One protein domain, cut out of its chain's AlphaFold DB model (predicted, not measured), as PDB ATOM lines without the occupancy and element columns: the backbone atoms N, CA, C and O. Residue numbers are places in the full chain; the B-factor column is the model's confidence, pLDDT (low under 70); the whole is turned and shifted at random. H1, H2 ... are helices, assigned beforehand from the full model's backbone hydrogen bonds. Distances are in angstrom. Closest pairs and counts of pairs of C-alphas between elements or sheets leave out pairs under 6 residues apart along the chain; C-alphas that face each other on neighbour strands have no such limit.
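AT A GLANCE: This is residues 204 to 263 of the 264 residues of the protein "Ribonuclease" of Dunaliella tertiolecta (UniProt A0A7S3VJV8). A small head, made by the short helix H1, the looped residues 220 to 237 and the first part of the long helix H2, has one long arm: residues 252 to 263, of which 252 to 261 belong to H2, stick out from it. The printed part has 60 residues with two named helices, H1 then H2, and no named strand; its class is all helix. The whole is loose, with a radius of gyration of the C-alphas of 14.2 A, and spans 50 by 20 by 17 A.

IN THESE COORDINATES: H1, residues 211 to 219, begins at C-alpha 211 (3.511, -22.483, 21.737) and measures 12.4 A. H2, residues 238 to 261, measures 36.0 A and ends at C-alpha 261 (-21.771, -48.892, 34.929).

HOW THE PARTS SIT: H1 and H2 are close but not clearly touching; their closest C-alphas, of Arg 218 and Leu 243, are 7.3 A apart. They run the same way at a steep tilt of 38 degrees. Every O i to N i+4 pair is within hydrogen-bond range in H1, and 17 of 20 in H2. Between the helices, residues 221 to 222 pair with residues 226 to 227, antiparallel.

THE WHOLE: The two C-alphas farthest apart, of Ser 205 and Arg 263, are 49.7 A apart. The printed part has no cut, and the link from H1 to H2, 18 residues, is long. Residues 251 to 263 have pLDDT under 70.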
ATOM      1  N   GLY A 204       2.241 -15.487  25.773       90.31
ATOM      2  CA  GLY A 204       2.940 -15.449  24.496       90.31
ATOM      3  C   GLY A 204       2.484 -14.288  23.605       90.31
ATOM      4  O   GLY A 204       1.894 -13.308  24.052       90.31
ATOM      5  N   SER A 205       2.761 -14.412  22.312       88.75
ATOM      6  CA  SER A 205       2.453 -13.429  21.271       88.75
ATOM      7  C   SER A 205       0.956 -13.243  20.997       88.75
ATOM      8  O   SER A 205       0.575 -12.273  20.345       88.75
ATOM      9  N   GLY A 206       0.098 -14.170  21.427       92.50
ATOM     10  CA  GLY A 206      -1.326 -14.223  21.097       92.50
ATOM     11  C   GLY A 206      -1.647 -14.837  19.731       92.50
ATOM     12  O   GLY A 206      -2.825 -15.017  19.408       92.50
ATOM     13  N   TYR A 207      -0.644 -15.180  18.917       93.88
ATOM     14  CA  TYR A 207      -0.861 -15.821  17.620       93.88
ATOM     15  C   TYR A 207      -1.172 -17.314  17.758       93.88
ATOM     16  O   TYR A 207      -0.529 -18.010  18.542       93.88
ATOM     17  N   PRO A 208      -2.067 -17.869  16.919       93.75
ATOM     18  CA  PRO A 208      -2.379 -19.296  16.938       93.75
ATOM     19  C   PRO A 208      -1.191 -20.240  16.748       93.75
ATOM     20  O   PRO A 208      -1.313 -21.414  17.079       93.75
ATOM     21  N   ALA A 209      -0.081 -19.779  16.165       93.81
ATOM     22  CA  ALA A 209       1.109 -20.593  15.920       93.81
ATOM     23  C   ALA A 209       2.010 -20.730  17.157       93.81
ATOM     24  O   ALA A 209       2.687 -21.751  17.297       93.81
ATOM     25  N   ASP A 210       1.969 -19.753  18.061       94.75
ATOM     26  CA  ASP A 210       2.880 -19.632  19.191       94.75
ATOM     27  C   ASP A 210       2.609 -20.696  20.280       94.75
ATOM     28  O   ASP A 210       1.472 -20.821  20.755       94.75
ATOM     29  N   PRO A 211       3.632 -21.478  20.685       94.75
ATOM     30  CA  PRO A 211       3.511 -22.483  21.737       94.75
ATOM     31  C   PRO A 211       2.984 -21.947  23.072       94.75
ATOM     32  O   PRO A 211       2.132 -22.607  23.671       94.75
ATOM     33  N   HIS A 212       3.425 -20.764  23.517       94.75
ATOM     34  CA  HIS A 212       2.983 -20.185  24.793       94.75
ATOM     35  C   HIS A 212       1.496 -19.818  24.737       94.75
ATOM     36  O   HIS A 212       0.726 -20.202  25.616       94.75
ATOM     37  N   THR A 213       1.066 -19.211  23.626       95.56
ATOM     38  CA  THR A 213      -0.352 -18.912  23.359       95.56
ATOM     39  C   THR A 213      -1.217 -20.171  23.383       95.56
ATOM     40  O   THR A 213      -2.276 -20.196  24.013       95.56
ATOM     41  N   LYS A 214      -0.776 -21.251  22.722       95.19
ATOM     42  CA  LYS A 214      -1.504 -22.533  22.719       95.19
ATOM     43  C   LYS A 214      -1.582 -23.155  24.111       95.19
ATOM     44  O   LYS A 214      -2.612 -23.736  24.447       95.19
ATOM     45  N   ALA A 215      -0.491 -23.097  24.875       95.25
ATOM     46  CA  ALA A 215      -0.438 -23.637  26.227       95.25
ATOM     47  C   ALA A 215      -1.419 -22.893  27.137       95.25
ATOM     48  O   ALA A 215      -2.262 -23.538  27.761       95.25
ATOM     49  N   TRP A 216      -1.389 -21.556  27.113       95.62
ATOM     50  CA  TRP A 216      -2.293 -20.736  27.912       95.62
ATOM     51  C   TRP A 216      -3.764 -20.939  27.536       95.62
ATOM     52  O   TRP A 216      -4.596 -21.129  28.412       95.62
ATOM     53  N   LEU A 217      -4.103 -20.979  26.241       95.69
ATOM     54  CA  LEU A 217      -5.484 -21.230  25.802       95.69
ATOM     55  C   LEU A 217      -6.033 -22.573  26.294       95.69
ATOM     56  O   LEU A 217      -7.226 -22.691  26.550       95.69
ATOM     57  N   ARG A 218      -5.188 -23.605  26.386       94.31
ATOM     58  CA  ARG A 218      -5.607 -24.918  26.896       94.31
ATOM     59  C   ARG A 218      -5.783 -24.906  28.408       94.31
ATOM     60  O   ARG A 218      -6.746 -25.495  28.887       94.31
ATOM     61  N   SER A 219      -4.868 -24.270  29.142       93.38
ATOM     62  CA  SER A 219      -4.952 -24.189  30.603       93.38
ATOM     63  C   SER A 219      -6.059 -23.250  31.078       93.38
ATOM     64  O   SER A 219      -6.574 -23.438  32.175       93.38
ATOM     65  N   SER A 220      -6.453 -22.271  30.261       94.31
ATOM     66  CA  SER A 220      -7.528 -21.336  30.579       94.31
ATOM     67  C   SER A 220      -8.921 -21.850  30.218       94.31
ATOM     68  O   SER A 220      -9.876 -21.113  30.426       94.31
ATOM     69  N   LEU A 221      -9.084 -23.077  29.705       94.00
ATOM     70  CA  LEU A 221     -10.412 -23.625  29.407       94.00
ATOM     71  C   LEU A 221     -11.273 -23.726  30.674       94.00
ATOM     72  O   LEU A 221     -10.856 -24.276  31.690       94.00
ATOM     73  N   ASN A 222     -12.503 -23.230  30.576       92.81
ATOM     74  CA  ASN A 222     -13.500 -23.241  31.638       92.81
ATOM     75  C   ASN A 222     -14.778 -23.934  31.152       92.81
ATOM     76  O   ASN A 222     -15.250 -23.661  30.049       92.81
ATOM     77  N   ASP A 223     -15.357 -24.802  31.982       87.62
ATOM     78  CA  ASP A 223     -16.481 -25.654  31.572       87.62
ATOM     79  C   ASP A 223     -17.794 -24.884  31.351       87.62
ATOM     80  O   ASP A 223     -18.645 -25.332  30.587       87.62
ATOM     81  N   VAL A 224     -17.953 -23.713  31.975       88.00
ATOM     82  CA  VAL A 224     -19.168 -22.888  31.863       88.00
ATOM     83  C   VAL A 224     -18.955 -21.727  30.895       88.00
ATOM     84  O   VAL A 224     -19.767 -21.497  30.002       88.00
ATOM     85  N   PHE A 225     -17.850 -20.998  31.048       91.19
ATOM     86  CA  PHE A 225     -17.588 -19.751  30.318       91.19
ATOM     87  C   PHE A 225     -16.706 -19.935  29.074       91.19
ATOM     88  O   PHE A 225     -16.377 -18.969  28.386       91.19
ATOM     89  N   GLY A 226     -16.295 -21.170  28.776       94.12
ATOM     90  CA  GLY A 226     -15.382 -21.506  27.688       94.12
ATOM     91  C   GLY A 226     -13.921 -21.238  28.044       94.12
ATOM     92  O   GLY A 226     -13.111 -22.158  27.987       94.12
ATOM     93  N   PHE A 227     -13.592 -20.015  28.471       95.06
ATOM     94  CA  PHE A 227     -12.272 -19.646  28.991       95.06
ATOM     95  C   PHE A 227     -12.394 -18.863  30.307       95.06
ATOM     96  O   PHE A 227     -13.373 -18.150  30.503       95.06
ATOM     97  N   SER A 228     -11.399 -18.962  31.191       92.81
ATOM     98  CA  SER A 228     -11.357 -18.287  32.499       92.81
ATOM     99  C   SER A 228     -11.226 -16.765  32.382       92.81
ATOM    100  O   SER A 228     -11.760 -16.041  33.216       92.81
ATOM    101  N   GLN A 229     -10.564 -16.273  31.329       94.75
ATOM    102  CA  GLN A 229     -10.476 -14.847  30.986       94.75
ATOM    103  C   GLN A 229     -11.028 -14.620  29.570       94.75
ATOM    104  O   GLN A 229     -10.262 -14.406  28.623       94.75
ATOM    105  N   PRO A 230     -12.358 -14.702  29.382       93.75
ATOM    106  CA  PRO A 230     -12.973 -14.678  28.057       93.75
ATOM    107  C   PRO A 230     -12.759 -13.345  27.327       93.75
ATOM    108  O   PRO A 230     -12.713 -13.321  26.101       93.75
ATOM    109  N   GLN A 231     -12.559 -12.241  28.053       95.12
ATOM    110  CA  GLN A 231     -12.330 -10.909  27.480       95.12
ATOM    111  C   GLN A 231     -11.030 -10.821  26.670       95.12
ATOM    112  O   GLN A 231     -10.898  -9.945  25.815       95.12
ATOM    113  N   LEU A 232     -10.071 -11.718  26.920       96.12
ATOM    114  CA  LEU A 232      -8.808 -11.768  26.186       96.12
ATOM    115  C   LEU A 232      -8.890 -12.611  24.913       96.12
ATOM    116  O   LEU A 232      -8.016 -12.482  24.057       96.12
ATOM    117  N   VAL A 233      -9.899 -13.475  24.781       97.50
ATOM    118  CA  VAL A 233      -9.968 -14.487  23.723       97.50
ATOM    119  C   VAL A 233     -10.929 -14.053  22.628       97.50
ATOM    120  O   VAL A 233     -12.065 -13.659  22.883       97.50
ATOM    121  N   ARG A 234     -10.500 -14.178  21.372       97.88
ATOM    122  CA  ARG A 234     -11.380 -14.016  20.217       97.88
ATOM    123  C   ARG A 234     -12.098 -15.329  19.927       97.88
ATOM    124  O   ARG A 234     -11.574 -16.191  19.227       97.88
ATOM    125  N   PHE A 235     -13.313 -15.488  20.440       97.19
ATOM    126  CA  PHE A 235     -14.127 -16.694  20.246       97.19
ATOM    127  C   PHE A 235     -14.457 -16.952  18.771       97.19
ATOM    128  O   PHE A 235     -14.672 -18.093  18.375       97.19
ATOM    129  N   SER A 236     -14.457 -15.917  17.929       96.56
ATOM    130  CA  SER A 236     -14.673 -16.068  16.488       96.56
ATOM    131  C   SER A 236     -13.516 -16.755  15.750       96.56
ATOM    132  O   SER A 236     -13.689 -17.142  14.593       96.56
ATOM    133  N   TRP A 237     -12.353 -16.950  16.386       97.25
ATOM    134  CA  TRP A 237     -11.214 -17.626  15.766       97.25
ATOM    135  C   TRP A 237     -11.393 -19.139  15.760       97.25
ATOM    136  O   TRP A 237     -11.776 -19.759  16.753       97.25
ATOM    137  N   GLU A 238     -10.994 -19.766  14.656       95.56
ATOM    138  CA  GLU A 238     -11.091 -21.216  14.501       95.56
ATOM    139  C   GLU A 238     -10.282 -21.983  15.560       95.56
ATOM    140  O   GLU A 238     -10.704 -23.042  16.019       95.56
ATOM    141  N   THR A 239      -9.150 -21.433  16.009       94.94
ATOM    142  CA  THR A 239      -8.348 -22.006  17.099       94.94
ATOM    143  C   THR A 239      -9.135 -22.103  18.407       94.94
ATOM    144  O   THR A 239      -9.102 -23.153  19.046       94.94
ATOM    145  N   ALA A 240      -9.878 -21.054  18.780       95.69
ATOM    146  CA  ALA A 240     -10.723 -21.060  19.973       95.69
ATOM    147  C   ALA A 240     -11.897 -22.038  19.803       95.69
ATOM    148  O   ALA A 240     -12.113 -22.901  20.654       95.69
ATOM    149  N   ASN A 241     -12.579 -21.994  18.652       93.75
ATOM    150  CA  ASN A 241     -13.699 -22.889  18.339       93.75
ATOM    151  C   ASN A 241     -13.315 -24.375  18.386       93.75
ATOM    152  O   ASN A 241     -14.074 -25.196  18.908       93.75
ATOM    153  N   LYS A 242     -12.129 -24.738  17.879       94.38
ATOM    154  CA  LYS A 242     -11.611 -26.113  17.939       94.38
ATOM    155  C   LYS A 242     -11.398 -26.576  19.378       94.38
ATOM    156  O   LYS A 242     -11.786 -27.696  19.702       94.38
ATOM    157  N   LEU A 243     -10.827 -25.733  20.240       93.50
ATOM    158  CA  LEU A 243     -10.608 -26.069  21.650       93.50
ATOM    159  C   LEU A 243     -11.931 -26.273  22.399       93.50
ATOM    160  O   LEU A 243     -12.096 -27.298  23.062       93.50
ATOM    161  N   LEU A 244     -12.894 -25.366  22.217       93.19
ATOM    162  CA  LEU A 244     -14.228 -25.485  22.814       93.19
ATOM    163  C   LEU A 244     -14.952 -26.752  22.327       93.19
ATOM    164  O   LEU A 244     -15.504 -27.507  23.124       93.19
ATOM    165  N   SER A 245     -14.878 -27.048  21.027       88.81
ATOM    166  CA  SER A 245     -15.498 -28.245  20.439       88.81
ATOM    167  C   SER A 245     -14.888 -29.547  20.964       88.81
ATOM    168  O   SER A 245     -15.608 -30.517  21.202       88.81
ATOM    169  N   LEU A 246     -13.563 -29.597  21.141       86.94
ATOM    170  CA  LEU A 246     -12.879 -30.759  21.712       86.94
ATOM    171  C   LEU A 246     -13.292 -30.991  23.169       86.94
ATOM    172  O   LEU A 246     -13.526 -32.135  23.559       86.94
ATOM    173  N   ARG A 247     -13.441 -29.915  23.950       83.00
ATOM    174  CA  ARG A 247     -13.886 -29.986  25.347       83.00
ATOM    175  C   ARG A 247     -15.319 -30.516  25.461       83.00
ATOM    176  O   ARG A 247     -15.562 -31.427  26.246       83.00
ATOM    177  N   LEU A 248     -16.236 -30.031  24.617       81.00
ATOM    178  CA  LEU A 248     -17.628 -30.504  24.573       81.00
ATOM    179  C   LEU A 248     -17.737 -31.994  24.221       81.00
ATOM    180  O   LEU A 248     -18.524 -32.715  24.830       81.00
ATOM    181  N   LYS A 249     -16.926 -32.480  23.270       78.25
ATOM    182  CA  LYS A 249     -16.880 -33.910  22.919       78.25
ATOM    183  C   LYS A 249     -16.392 -34.774  24.080       78.25
ATOM    184  O   LYS A 249     -16.945 -35.845  24.305       78.25
ATOM    185  N   HIS A 250     -15.377 -34.312  24.812       74.94
ATOM    186  CA  HIS A 250     -14.883 -35.015  25.993       74.94
ATOM    187  C   HIS A 250     -15.966 -35.112  27.075       74.94
ATOM    188  O   HIS A 250     -16.229 -36.202  27.572       74.94
ATOM    189  N   TRP A 251     -16.666 -34.005  27.346       66.31
ATOM    190  CA  TRP A 251     -17.785 -33.980  28.290       66.31
ATOM    191  C   TRP A 251     -18.909 -34.943  27.882       66.31
ATOM    192  O   TRP A 251     -19.346 -35.761  28.686       66.31
ATOM    193  N   GLY A 252     -19.331 -34.918  26.612       66.88
ATOM    194  CA  GLY A 252     -20.346 -35.841  26.091       66.88
ATOM    195  C   GLY A 252     -19.947 -37.320  26.192       66.88
ATOM    196  O   GLY A 252     -20.805 -38.164  26.437       66.88
ATOM    197  N   GLY A 253     -18.652 -37.630  26.067       61.91
ATOM    198  CA  GLY A 253     -18.116 -38.984  26.235       61.91
ATOM    199  C   GLY A 253     -18.137 -39.488  27.685       61.91
ATOM    200  O   GLY A 253     -18.446 -40.657  27.914       61.91
ATOM    201  N   MET A 254     -17.883 -38.616  28.667       57.12
ATOM    202  CA  MET A 254     -17.912 -38.981  30.094       57.12
ATOM    203  C   MET A 254     -19.323 -39.386  30.557       57.12
ATOM    204  O   MET A 254     -19.483 -40.404  31.232       57.12
ATOM    205  N   HIS A 255     -20.358 -38.673  30.094       52.84
ATOM    206  CA  HIS A 255     -21.761 -39.002  30.400       52.84
ATOM    207  C   HIS A 255     -22.226 -40.315  29.755       52.84
ATOM    208  O   HIS A 255     -23.062 -41.021  30.315       52.84
ATOM    209  N   THR A 256     -21.660 -40.709  28.608       50.50
ATOM    210  CA  THR A 256     -21.977 -42.018  28.005       50.50
ATOM    211  C   THR A 256     -21.356 -43.202  28.752       50.50
ATOM    212  O   THR A 256     -21.926 -44.291  28.723       50.50
ATOM    213  N   SER A 257     -20.233 -43.009  29.456       48.31
ATOM    214  CA  SER A 257     -19.579 -44.071  30.233       48.31
ATOM    215  C   SER A 257     -20.196 -44.314  31.616       48.31
ATOM    216  O   SER A 257     -20.229 -45.461  32.056       48.31
ATOM    217  N   GLU A 258     -20.741 -43.294  32.288       44.16
ATOM    218  CA  GLU A 258     -21.385 -43.469  33.606       44.16
ATOM    219  C   GLU A 258     -22.752 -44.169  33.526       44.16
ATOM    220  O   GLU A 258     -23.144 -44.894  34.439       44.16
ATOM    221  N   HIS A 259     -23.469 -44.053  32.405       44.25
ATOM    222  CA  HIS A 259     -24.722 -44.792  32.209       44.25
ATOM    223  C   HIS A 259     -24.530 -46.291  31.922       44.25
ATOM    224  O   HIS A 259     -25.495 -47.053  32.024       44.25
ATOM    225  N   ALA A 260     -23.312 -46.725  31.581       47.62
ATOM    226  CA  ALA A 260     -23.000 -48.129  31.326       47.62
ATOM    227  C   ALA A 260     -22.637 -48.909  32.604       47.62
ATOM    228  O   ALA A 260     -22.841 -50.120  32.641       47.62
ATOM    229  N   SER A 261     -22.156 -48.245  33.661       45.88
ATOM    230  CA  SER A 261     -21.771 -48.892  34.929       45.88
ATOM    231  C   SER A 261     -22.915 -49.028  35.942       45.88
ATOM    232  O   SER A 261     -22.801 -49.805  36.882       45.88
ATOM    233  N   LEU A 262     -24.039 -48.328  35.740       46.44
ATOM    234  CA  LEU A 262     -25.245 -48.423  36.581       46.44
ATOM    235  C   LEU A 262     -26.281 -49.446  36.067       46.44
ATOM    236  O   LEU A 262     -27.398 -49.512  36.578       46.44
ATOM    237  N   ARG A 263     -25.928 -50.240  35.046       46.41
ATOM    238  CA  ARG A 263     -26.728 -51.367  34.522       46.41
ATOM    239  C   ARG A 263     -25.977 -52.706  34.617       46.41
ATOM    240  O   ARG A 263     -26.112 -53.536  33.719       46.41
TER     241      ARG A 263